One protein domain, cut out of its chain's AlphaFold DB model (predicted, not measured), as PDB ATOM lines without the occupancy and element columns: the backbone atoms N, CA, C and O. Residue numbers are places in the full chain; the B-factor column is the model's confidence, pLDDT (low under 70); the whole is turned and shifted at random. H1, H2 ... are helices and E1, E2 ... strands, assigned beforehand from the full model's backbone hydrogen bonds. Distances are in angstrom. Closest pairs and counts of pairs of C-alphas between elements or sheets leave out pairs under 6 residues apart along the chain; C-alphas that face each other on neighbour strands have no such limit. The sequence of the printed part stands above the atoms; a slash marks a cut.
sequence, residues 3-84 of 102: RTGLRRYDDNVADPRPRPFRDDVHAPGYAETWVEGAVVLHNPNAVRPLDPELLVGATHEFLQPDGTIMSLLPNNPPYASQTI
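Overview. This is residues 3 to 84 of the 102 residues of an uncharacterized protein of Phenylobacterium sp (UniProt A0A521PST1). Two small three-stranded sheets stand as two lobes, one toward each end of the longest axis, and the chain goes from the first lobe to the second and comes back. The first lobe holds the hairpin of E1 and E2 with E6 beside E1; the second holds E3, E4 and E5, with the short helix H1 at the sheet. The 82 printed residues hold E1, E2, E3, H1, E4, E5 and E6 in that order; the sheets run E2, E1, E6, antiparallel, and E3, E4, E5, mixed. The class is mostly strand, though under half of the residues are in named elements. The whole is loose, with a radius of gyration of the C-alphas of 14.9 A and spans of 44 by 30 by 19 A.

Arrangement. E1, residues 3 to 7, is the inner strand of the first sheet. E2, residues 19 to 24, forms a hairpin with it, antiparallel at 154 degrees; N 5 and O 21 are 3.1 A apart, within hydrogen-bond range. E6, residues 78 to 83, is the other neighbour of E1, antiparallel at 170 degrees, with N 4 and O 82 at 2.9 A. This sheet is twisted, with C-alphas up to 4.3 A off its best plane. In the second sheet E3, residues 39 to 42, is parallel to E4, residues 59 to 63, at 30 degrees, with N 40 and O 59 at 2.8 A. Between them comes H1, residues 52 to 55, which only grazes this sheet; the C-alphas of Pro 52 and His 60 are 7.0 A apart, the closest of H1 and E4. E3, H1 and E4 are a strand-helix-strand unit, two parallel neighbour strands with a helix between, and its crossover is right-handed. H1 is too short for an O i to N i+4 pair; its 1 pair of O i to N i+3 is within range. E5, residues 69 to 72, forms a hairpin with E4, antiparallel at 152 degrees, with N 62 and O 70 at 2.9 A. Each strand of the first sheet is apart from each strand of the second.

Along the chain. E1 begins at C-alpha 3 (216.508, 175.423, 203.705) and is 11.8 A long. E2 is 16.7 A, E3 9.5 A, H1 5.7 A, E4 13.5 A and E5 9.9 A long. E4 begins at C-alpha 59 (210.586, 194.165, 208.102). E6, 12.6 A long, ends at C-alpha 83 (220.058, 176.464, 201.569).

Size, cuts and confidence. The two C-alphas farthest apart, those of Pro 28 and Asp 66, are 46.8 A apart, while those of Arg 3 and Ile 84 are 7.0 A apart. The links E1 to E2 and E2 to E3 are long, and the second is residues 25 to 38. The printed part has no cut, its mean pLDDT is 92.5, and no printed residue is under 70.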
ATOM      1  N   ARG A   3     216.244 174.085 203.183       94.19
ATOM      2  CA  ARG A   3     216.508 175.423 203.705       94.19
ATOM      3  C   ARG A   3     216.374 175.359 205.217       94.19
ATOM      4  O   ARG A   3     215.362 174.893 205.726       94.19
ATOM      5  N   THR A   4     217.391 175.788 205.945       95.75
ATOM      6  CA  THR A   4     217.409 175.760 207.413       95.75
ATOM      7  C   THR A   4     217.844 177.097 207.971       95.75
ATOM      8  O   THR A   4     218.559 177.840 207.302       95.75
ATOM      9  N   GLY A   5     217.461 177.404 209.204       95.50
ATOM     10  CA  GLY A   5     217.920 178.624 209.853       95.50
ATOM     11  C   GLY A   5     217.160 178.948 211.125       95.50
ATOM     12  O   GLY A   5     216.627 178.050 211.772       95.50
ATOM     13  N   LEU A   6     217.102 180.235 211.460       95.00
ATOM     14  CA  LEU A   6     216.342 180.772 212.587       95.00
ATOM     15  C   LEU A   6     215.253 181.707 212.059       95.00
ATOM     16  O   LEU A   6     215.533 182.542 211.202       95.00
ATOM     17  N   ARG A   7     214.034 181.599 212.582       92.38
ATOM     18  CA  ARG A   7     212.933 182.546 212.359       92.38
ATOM     19  C   ARG A   7     212.645 183.326 213.624       92.38
ATOM     20  O   ARG A   7     212.781 182.788 214.724       92.38
ATOM     21  N   ARG A   8     212.241 184.582 213.456       89.31
ATOM     22  CA  ARG A   8     211.690 185.376 214.551       89.31
ATOM     23  C   ARG A   8     210.415 184.723 215.078       89.31
ATOM     24  O   ARG A   8     209.741 183.996 214.348       89.31
ATOM     25  N   TYR A   9     210.146 184.959 216.354       87.19
ATOM     26  CA  TYR A   9     208.985 184.425 217.062       87.19
ATOM     27  C   TYR A   9     208.501 185.450 218.093       87.19
ATOM     28  O   TYR A   9     208.352 185.166 219.279       87.19
ATOM     29  N   ASP A  10     208.356 186.691 217.629       81.75
ATOM     30  CA  ASP A  10     208.082 187.862 218.469       81.75
ATOM     31  C   ASP A  10     206.598 187.955 218.885       81.75
ATOM     32  O   ASP A  10     206.226 188.791 219.706       81.75
ATOM     33  N   ASP A  11     205.744 187.077 218.347       81.44
ATOM     34  CA  ASP A  11     204.326 186.952 218.699       81.44
ATOM     35  C   ASP A  11     204.110 186.397 220.120       81.44
ATOM     36  O   ASP A  11     203.081 186.664 220.748       81.44
ATOM     37  N   ASN A  12     205.089 185.669 220.669       83.62
ATOM     38  CA  ASN A  12     205.066 185.180 222.041       83.62
ATOM     39  C   ASN A  12     205.895 186.068 222.975       83.62
ATOM     40  O   ASN A  12     207.084 185.843 223.190       83.62
ATOM     41  N   VAL A  13     205.226 187.014 223.636       84.44
ATOM     42  CA  VAL A  13     205.849 187.939 224.600       84.44
ATOM     43  C   VAL A  13     206.576 187.219 225.748       84.44
ATOM     44  O   VAL A  13     207.561 187.736 226.270       84.44
ATOM     45  N   ALA A  14     206.128 186.023 226.148       91.81
ATOM     46  CA  ALA A  14     206.770 185.261 227.223       91.81
ATOM     47  C   ALA A  14     208.058 184.549 226.771       91.81
ATOM     48  O   ALA A  14     208.906 184.233 227.605       91.81
ATOM     49  N   ASP A  15     208.200 184.281 225.472       89.81
ATOM     50  CA  ASP A  15     209.385 183.656 224.888       89.81
ATOM     51  C   ASP A  15     209.607 184.141 223.443       89.81
ATOM     52  O   ASP A  15     209.254 183.427 222.496       89.81
ATOM     53  N   PRO A  16     210.205 185.336 223.267       87.69
ATOM     54  CA  PRO A  16     210.422 185.947 221.955       87.69
ATOM     55  C   PRO A  16     211.670 185.405 221.241       87.69
ATOM     56  O   PRO A  16     212.141 185.965 220.252       87.69
ATOM     57  N   ARG A  17     212.303 184.350 221.772       91.81
ATOM     58  CA  ARG A  17     213.562 183.851 221.214       91.81
ATOM     59  C   ARG A  17     213.331 183.272 219.813       91.81
ATOM     60  O   ARG A  17     212.361 182.534 219.612       91.81
ATOM     61  N   PRO A  18     214.251 183.515 218.860       92.75
ATOM     62  CA  PRO A  18     214.173 182.909 217.539       92.75
ATOM     63  C   PRO A  18     214.121 181.382 217.601       92.75
ATOM     64  O   PRO A  18     214.777 180.757 218.440       92.75
ATOM     65  N   ARG A  19     213.380 180.772 216.673       94.44
ATOM     66  CA  ARG A  19     213.200 179.317 216.599       94.44
ATOM     67  C   ARG A  19     213.881 178.732 215.370       94.44
ATOM     68  O   ARG A  19     213.839 179.356 214.307       94.44
ATOM     69  N   PRO A  20     214.482 177.535 215.480       95.69
ATOM     70  CA  PRO A  20     214.992 176.843 214.312       95.69
ATOM     71  C   PRO A  20     213.847 176.501 213.358       95.69
ATOM     72  O   PRO A  20     212.762 176.117 213.792       95.69
ATOM     73  N   PHE A  21     214.108 176.607 212.059       93.88
ATOM     74  CA  PHE A  21     213.198 176.134 211.023       93.88
ATOM     75  C   PHE A  21     213.933 175.265 210.006       93.88
ATOM     76  O   PHE A  21     215.156 175.357 209.837       93.88
ATOM     77  N   ARG A  22     213.157 174.423 209.328       94.56
ATOM     78  CA  ARG A  22     213.587 173.624 208.189       94.56
ATOM     79  C   ARG A  22     212.435 173.540 207.201       94.56
ATOM     80  O   ARG A  22     211.397 172.991 207.551       94.56
ATOM     81  N   ASP A  23     212.678 173.995 205.982       93.00
ATOM     82  CA  ASP A  23     211.756 173.844 204.866       93.00
ATOM     83  C   ASP A  23     212.401 173.015 203.750       93.00
ATOM     84  O   ASP A  23     213.610 173.092 203.508       93.00
ATOM     85  N   ASP A  24     211.591 172.225 203.049       93.38
ATOM     86  CA  ASP A  24     212.024 171.492 201.864       93.38
ATOM     87  C   ASP A  24     211.691 172.306 200.608       93.38
ATOM     88  O   ASP A  24     210.555 172.332 200.145       93.38
ATOM     89  N   VAL A  25     212.709 172.927 200.009       92.44
ATOM     90  CA  VAL A  25     212.585 173.884 198.888       92.44
ATOM     91  C   VAL A  25     211.941 173.280 197.630       92.44
ATOM     92  O   VAL A  25     211.420 173.994 196.782       92.44
ATOM     93  N   HIS A  26     211.971 171.953 197.484       90.62
ATOM     94  CA  HIS A  26     211.344 171.249 196.354       90.62
ATOM     95  C   HIS A  26     209.961 170.682 196.670       90.62
ATOM     96  O   HIS A  26     209.361 170.044 195.802       90.62
ATOM     97  N   ALA A  27     209.490 170.807 197.911       93.50
ATOM     98  CA  ALA A  27     208.201 170.255 198.278       93.50
ATOM     99  C   ALA A  27     207.089 170.945 197.465       93.50
ATOM    100  O   ALA A  27     207.135 172.164 197.271       93.50
ATOM    101  N   PRO A  28     206.073 170.198 196.998       95.31
ATOM    102  CA  PRO A  28     204.899 170.805 196.390       95.31
ATOM    103  C   PRO A  28     204.279 171.843 197.334       95.31
ATOM    104  O   PRO A  28     203.994 171.539 198.490       95.31
ATOM    105  N   GLY A  29     204.075 173.065 196.838       91.62
ATOM    106  CA  GLY A  29     203.510 174.168 197.622       91.62
ATOM    107  C   GLY A  29     204.525 174.997 198.413       91.62
ATOM    108  O   GLY A  29     204.120 175.955 199.065       91.62
ATOM    109  N   TYR A  30     205.823 174.685 198.339       92.12
ATOM    110  CA  TYR A  30     206.853 175.582 198.854       92.12
ATOM    111  C   TYR A  30     206.874 176.899 198.065       92.12
ATOM    112  O   TYR A  30     206.904 176.890 196.833       92.12
ATOM    113  N   ALA A  31     206.874 178.027 198.773       90.56
ATOM    114  CA  ALA A  31     206.978 179.355 198.188       90.56
ATOM    115  C   ALA A  31     207.741 180.289 199.132       90.56
ATOM    116  O   ALA A  31     207.567 180.225 200.347       90.56
ATOM    117  N   GLU A  32     208.543 181.175 198.548       89.06
ATOM    118  CA  GLU A  32     209.217 182.275 199.238       89.06
ATOM    119  C   GLU A  32     208.831 183.582 198.557       89.06
ATOM    120  O   GLU A  32     208.663 183.636 197.333       89.06
ATOM    121  N   THR A  33     208.715 184.652 199.337       89.38
ATOM    122  CA  THR A  33     208.575 185.994 198.759       89.38
ATOM    123  C   THR A  33     209.943 186.651 198.639       89.38
ATOM    124  O   THR A  33     210.823 186.424 199.461       89.38
ATOM    125  N   TRP A  34     210.125 187.527 197.650       88.06
ATOM    126  CA  TRP A  34     211.380 188.277 197.482       88.06
ATOM    127  C   TRP A  34     211.734 189.167 198.676       88.06
ATOM    128  O   TRP A  34     212.894 189.521 198.865       88.06
ATOM    129  N   VAL A  35     210.729 189.543 199.465       90.44
ATOM    130  CA  VAL A  35     210.880 190.384 200.655       90.44
ATOM    131  C   VAL A  35     211.041 189.566 201.936       90.44
ATOM    132  O   VAL A  35     211.241 190.143 203.003       90.44
ATOM    133  N   GLU A  36     210.984 188.233 201.856       87.12
ATOM    134  CA  GLU A  36     211.130 187.348 203.007       87.12
ATOM    135  C   GLU A  36     212.557 187.449 203.572       87.12
ATOM    136  O   GLU A  36     213.505 186.867 203.048       87.12
ATOM    137  N   GLY A  37     212.707 188.221 204.651       86.75
ATOM    138  CA  GLY A  37     214.002 188.534 205.268       86.75
ATOM    139  C   GLY A  37     214.599 189.884 204.856       86.75
ATOM    140  O   GLY A  37     215.670 190.245 205.343       86.75
ATOM    141  N   ALA A  38     213.920 190.658 204.005       92.00
ATOM    142  CA  ALA A  38     214.310 192.032 203.716       92.00
ATOM    143  C   ALA A  38     214.053 192.938 204.931       92.00
ATOM    144  O   ALA A  38     213.012 192.839 205.589       92.00
ATOM    145  N   VAL A  39     214.992 193.849 205.194       93.38
ATOM    146  CA  VAL A  39     214.877 194.877 206.236       93.38
ATOM    147  C   VAL A  39     214.993 196.253 205.589       93.38
ATOM    148  O   VAL A  39     215.983 196.558 204.925       93.38
ATOM    149  N   VAL A  40     213.972 197.085 205.778       96.25
ATOM    150  CA  VAL A  40     213.897 198.459 205.285       96.25
ATOM    151  C   VAL A  40     214.161 199.406 206.446       96.25
ATOM    152  O   VAL A  40     213.338 199.537 207.350       96.25
ATOM    153  N   LEU A  41     215.297 200.097 206.397       97.38
ATOM    154  CA  LEU A  41     215.645 201.136 207.363       97.38
ATOM    155  C   LEU A  41     215.089 202.477 206.874       97.38
ATOM    156  O   LEU A  41     215.570 203.031 205.882       97.38
ATOM    157  N   HIS A  42     214.063 202.999 207.546       97.88
ATOM    158  CA  HIS A  42     213.436 204.261 207.160       97.88
ATOM    159  C   HIS A  42     214.274 205.456 207.610       97.88
ATOM    160  O   HIS A  42     214.618 205.594 208.782       97.88
ATOM    161  N   ASN A  43     214.564 206.365 206.678       96.62
ATOM    162  CA  ASN A  43     215.176 207.649 207.001       96.62
ATOM    163  C   ASN A  43     214.098 208.613 207.538       96.62
ATOM    164  O   ASN A  43     213.232 209.019 206.757       96.62
ATOM    165  N   PRO A  44     214.160 209.054 208.810       96.06
ATOM    166  CA  PRO A  44     213.169 209.978 209.370       96.06
ATOM    167  C   PRO A  44     213.184 211.361 208.698       96.06
ATOM    168  O   PRO A  44     212.199 212.086 208.759       96.06
ATOM    169  N   ASN A  45     214.277 211.715 208.013       96.12
ATOM    170  CA  ASN A  45     214.430 212.975 207.285       96.12
ATOM    171  C   ASN A  45     214.119 212.841 205.783       96.12
ATOM    172  O   ASN A  45     214.499 213.707 204.990       96.12
ATOM    173  N   ALA A  46     213.496 211.740 205.351       97.38
ATOM    174  CA  ALA A  46     213.132 211.561 203.953       97.38
ATOM    175  C   ALA A  46     212.143 212.650 203.508       97.38
ATOM    176  O   ALA A  46     211.061 212.790 204.068       97.38
ATOM    177  N   VAL A  47     212.484 213.376 202.437       98.31
ATOM    178  CA  VAL A  47     211.585 214.377 201.825       98.31
ATOM    179  C   VAL A  47     210.264 213.737 201.379       98.31
ATOM    180  O   VAL A  47     209.214 214.373 201.407       98.31
ATOM    181  N   ARG A  48     210.319 212.468 200.958       97.56
ATOM    182  CA  ARG A  48     209.164 211.629 200.623       97.56
ATOM    183  C   ARG A  48     209.321 210.296 201.360       97.56
ATOM    184  O   ARG A  48     210.110 209.471 200.898       97.56
ATOM    185  N   PRO A  49     208.650 210.109 202.506       97.25
ATOM    186  CA  PRO A  49     208.699 208.851 203.241       97.25
ATOM    187  C   PRO A  49     208.201 207.687 202.378       97.25
ATOM    188  O   PRO A  49     207.248 207.845 201.613       97.25
ATOM    189  N   LEU A  50     208.857 206.531 202.491       96.31
ATOM    190  CA  LEU A  50     208.399 205.307 201.846       96.31
ATOM    191  C   LEU A  50     207.203 204.763 202.630       96.31
ATOM    192  O   LEU A  50     207.324 204.502 203.825       96.31
ATOM    193  N   ASP A  51     206.071 204.578 201.959       96.38
ATOM    194  CA  ASP A  51     204.918 203.897 202.546       96.38
ATOM    195  C   ASP A  51     205.252 202.403 202.748       96.38
ATOM    196  O   ASP A  51     205.594 201.730 201.767       96.38
ATOM    197  N   PRO A  52     205.197 201.870 203.985       95.38
ATOM    198  CA  PRO A  52     205.464 200.458 204.257       95.38
ATOM    199  C   PRO A  52     204.581 199.491 203.460       95.38
ATOM    200  O   PRO A  52     205.046 198.419 203.075       95.38
ATOM    201  N   GLU A  53     203.349 199.881 203.122       94.62
ATOM    202  CA  GLU A  53     202.422 199.039 202.350       94.62
ATOM    203  C   GLU A  53     202.873 198.824 200.892       94.62
ATOM    204  O   GLU A  53     202.343 197.964 200.190       94.62
ATOM    205  N   LEU A  54     203.890 199.550 200.410       94.62
ATOM    206  CA  LEU A  54     204.493 199.298 199.096       94.62
ATOM    207  C   LEU A  54     205.447 198.093 199.090       94.62
ATOM    208  O   LEU A  54     205.770 197.585 198.017       94.62
ATOM    209  N   LEU A  55     205.903 197.633 200.261       93.69
ATOM    210  CA  LEU A  55     206.784 196.472 200.429       93.69
ATOM    211  C   LEU A  55     206.225 195.506 201.485       93.69
ATOM    212  O   LEU A  55     206.934 195.075 202.397       93.69
ATOM    213  N   VAL A  56     204.948 195.141 201.335       91.44
ATOM    214  CA  VAL A  56     204.262 194.186 202.220       91.44
ATOM    215  C   VAL A  56     205.095 192.918 202.401       91.44
ATOM    216  O   VAL A  56     205.434 192.253 201.427       91.44
ATOM    217  N   GLY A  57     205.380 192.563 203.654       90.75
ATOM    218  CA  GLY A  57     206.153 191.369 204.006       90.75
ATOM    219  C   GLY A  57     207.627 191.636 204.320       90.75
ATOM    220  O   GLY A  57     208.282 190.744 204.854       90.75
ATOM    221  N   ALA A  58     208.144 192.840 204.059       94.06
ATOM    222  CA  ALA A  58     209.442 193.262 204.577       94.06
ATOM    223  C   ALA A  58     209.342 193.646 206.063       94.06
ATOM    224  O   ALA A  58     208.302 194.090 206.549       94.06
ATOM    225  N   THR A  59     210.450 193.512 206.793       93.69
ATOM    226  CA  THR A  59     210.586 194.165 208.102       93.69
ATOM    227  C   THR A  59     210.887 195.642 207.882       93.69
ATOM    228  O   THR A  59     211.809 195.971 207.139       93.69
ATOM    229  N   HIS A  60     210.154 196.535 208.541       96.38
ATOM    230  CA  HIS A  60     210.407 197.974 208.478       96.38
ATOM    231  C   HIS A  60     210.882 198.491 209.831       96.38
ATOM    232  O   HIS A  60     210.217 198.269 210.838       96.38
ATOM    233  N   GLU A  61     211.997 199.211 209.857       97.06
ATOM    234  CA  GLU A  61     212.572 199.777 211.077       97.06
ATOM    235  C   GLU A  61     212.579 201.303 211.020       97.06
ATOM    236  O   GLU A  61     212.966 201.905 210.015       97.06
ATOM    237  N   PHE A  62     212.156 201.926 212.118       97.88
ATOM    238  CA  PHE A  62     212.002 203.370 212.244       97.88
ATOM    239  C   PHE A  62     212.780 203.877 213.453       97.88
ATOM    240  O   PHE A  62     212.481 203.493 214.589       97.88
ATOM    241  N   LEU A  63     213.723 204.790 213.213       97.56
ATOM    242  CA  LEU A  63     214.411 205.511 214.280       97.56
ATOM    243  C   LEU A  63     213.446 206.478 214.973       97.56
ATOM    244  O   LEU A  63     212.886 207.371 214.335       97.56
ATOM    245  N   GLN A  64     213.270 206.294 216.276       96.81
ATOM    246  CA  GLN A  64     212.420 207.122 217.123       96.81
ATOM    247  C   GLN A  64     213.186 208.340 217.670       96.81
ATOM    248  O   GLN A  64     214.420 208.324 217.725       96.81
ATOM    249  N   PRO A  65     212.486 209.403 218.116       95.44
ATOM    250  CA  PRO A  65     213.123 210.609 218.658       95.44
ATOM    251  C   PRO A  65     214.019 210.376 219.882       95.44
ATOM    252  O   PRO A  65     214.930 211.160 220.129       95.44
ATOM    253  N   ASP A  66     213.767 209.315 220.649       96.88
ATOM    254  CA  ASP A  66     214.558 208.920 221.820       96.88
ATOM    255  C   ASP A  66     215.775 208.039 221.469       96.88
ATOM    256  O   ASP A  66     216.507 207.605 222.357       96.88
ATOM    257  N   GLY A  67     216.006 207.784 220.176       95.25
ATOM    258  CA  GLY A  67     217.086 206.936 219.674       95.25
ATOM    259  C   GLY A  67     216.759 205.442 219.648       95.25
ATOM    260  O   GLY A  67     217.613 204.653 219.245       95.25
ATOM    261  N   THR A  68     215.552 205.032 220.048       97.00
ATOM    262  CA  THR A  68     215.112 203.634 219.947       97.00
ATOM    263  C   THR A  68     214.669 203.280 218.525       97.00
ATOM    264  O   THR A  68     214.457 204.151 217.679       97.00
ATOM    265  N   ILE A  69     214.539 201.980 218.243       95.94
ATOM    266  CA  ILE A  69     214.006 201.473 216.975       95.94
ATOM    267  C   ILE A  69     212.625 200.875 217.221       95.94
ATOM    268  O   ILE A  69     212.463 199.987 218.055       95.94
ATOM    269  N   MET A  70     211.640 201.338 216.454       95.06
ATOM    270  CA  MET A  70     210.349 200.672 216.315       95.06
ATOM    271  C   MET A  70     210.387 199.802 215.058       95.06
ATOM    272  O   MET A  70     210.719 200.302 213.983       95.06
ATOM    273  N   SER A  71     210.016 198.529 215.177       92.44
ATOM    274  CA  SER A  71     209.951 197.599 214.046       92.44
ATOM    275  C   SER A  71     208.503 197.237 213.719       92.44
ATOM    276  O   SER A  71     207.749 196.833 214.601       92.44
ATOM    277  N   LEU A  72     208.127 197.331 212.444       92.62
ATOM    278  CA  LEU A  72     206.956 196.648 211.900       92.62
ATOM    279  C   LEU A  72     207.434 195.319 211.326       92.62
ATOM    280  O   LEU A  72     208.221 195.290 210.376       92.62
ATOM    281  N   LEU A  73     207.000 194.229 211.950       88.62
ATOM    282  CA  LEU A  73     207.457 192.885 211.631       88.62
ATOM    283  C   LEU A  73     206.354 192.122 210.886       88.62
ATOM    284  O   LEU A  73     205.209 192.116 211.344       88.62
ATOM    285  N   PRO A  74     206.673 191.452 209.767       84.75
ATOM    286  CA  PRO A  74     205.778 190.467 209.172       84.75
ATOM    287  C   PRO A  74     205.658 189.244 210.101       84.75
ATOM    288  O   PRO A  74     206.369 189.127 211.099       84.75
ATOM    289  N   ASN A  75     204.772 188.300 209.783       79.62
ATOM    290  CA  ASN A  75     204.616 187.102 210.606       79.62
ATOM    291  C   ASN A  75     205.851 186.183 210.480       79.62
ATOM    292  O   ASN A  75     206.054 185.552 209.444       79.62
ATOM    293  N   ASN A  76     206.660 186.112 211.541       83.50
ATOM    294  CA  ASN A  76     207.812 185.216 211.709       83.50
ATOM    295  C   ASN A  76     208.857 185.226 210.566       83.50
ATOM    296  O   ASN A  76     209.189 184.160 210.030       83.50
ATOM    297  N   PRO A  77     209.429 186.390 210.191       88.00
ATOM    298  CA  PRO A  77     210.454 186.454 209.152       88.00
ATOM    299  C   PRO A  77     211.716 185.671 209.548       88.00
ATOM    300  O   PRO A  77     212.035 185.548 210.741       88.00
ATOM    301  N   PRO A  78     212.486 185.160 208.570       91.38
ATOM    302  CA  PRO A  78     213.779 184.552 208.843       91.38
ATOM    303  C   PRO A  78     214.745 185.588 209.431       91.38
ATOM    304  O   PRO A  78     214.885 186.696 208.927       91.38
ATOM    305  N   TYR A  79     215.428 185.200 210.503       89.56
ATOM    306  CA  TYR A  79     216.542 185.936 211.099       89.56
ATOM    307  C   TYR A  79     217.866 185.574 210.413       89.56
ATOM    308  O   TYR A  79     218.725 186.419 210.186       89.56
ATOM    309  N   ALA A  80     218.018 184.296 210.066       91.12
ATOM    310  CA  ALA A  80     219.111 183.763 209.264       91.12
ATOM    311  C   ALA A  80     218.607 182.532 208.514       91.12
ATOM    312  O   ALA A  80     217.799 181.772 209.051       91.12
ATOM    313  N   SER A  81     219.090 182.309 207.296       93.38
ATOM    314  CA  SER A  81     218.723 181.146 206.496       93.38
ATOM    315  C   SER A  81     219.887 180.692 205.624       93.38
ATOM    316  O   SER A  81     220.679 181.506 205.155       93.38
ATOM    317  N   GLN A  82     219.975 179.385 205.410       94.31
ATOM    318  CA  GLN A  82     220.915 178.752 204.504       94.31
ATOM    319  C   GLN A  82     220.207 177.637 203.739       94.31
ATOM    320  O   GLN A  82     219.526 176.803 204.337       94.31
ATOM    321  N   THR A  83     220.437 177.588 202.429       93.62
ATOM    322  CA  THR A  83     220.058 176.464 201.569       93.62
ATOM    323  C   THR A  83     221.325 175.808 201.044       93.62
ATOM    324  O   THR A  83     222.213 176.491 200.537       93.62
ATOM    325  N   ILE A  84     221.415 174.482 201.157       90.69
ATOM    326  CA  ILE A  84     222.522 173.704 200.588       90.69
ATOM    327  C   ILE A  84     221.996 172.945 199.370       90.69
ATOM    328  O   ILE A  84     221.061 172.145 199.478       90.69
TER     329      ILE A  84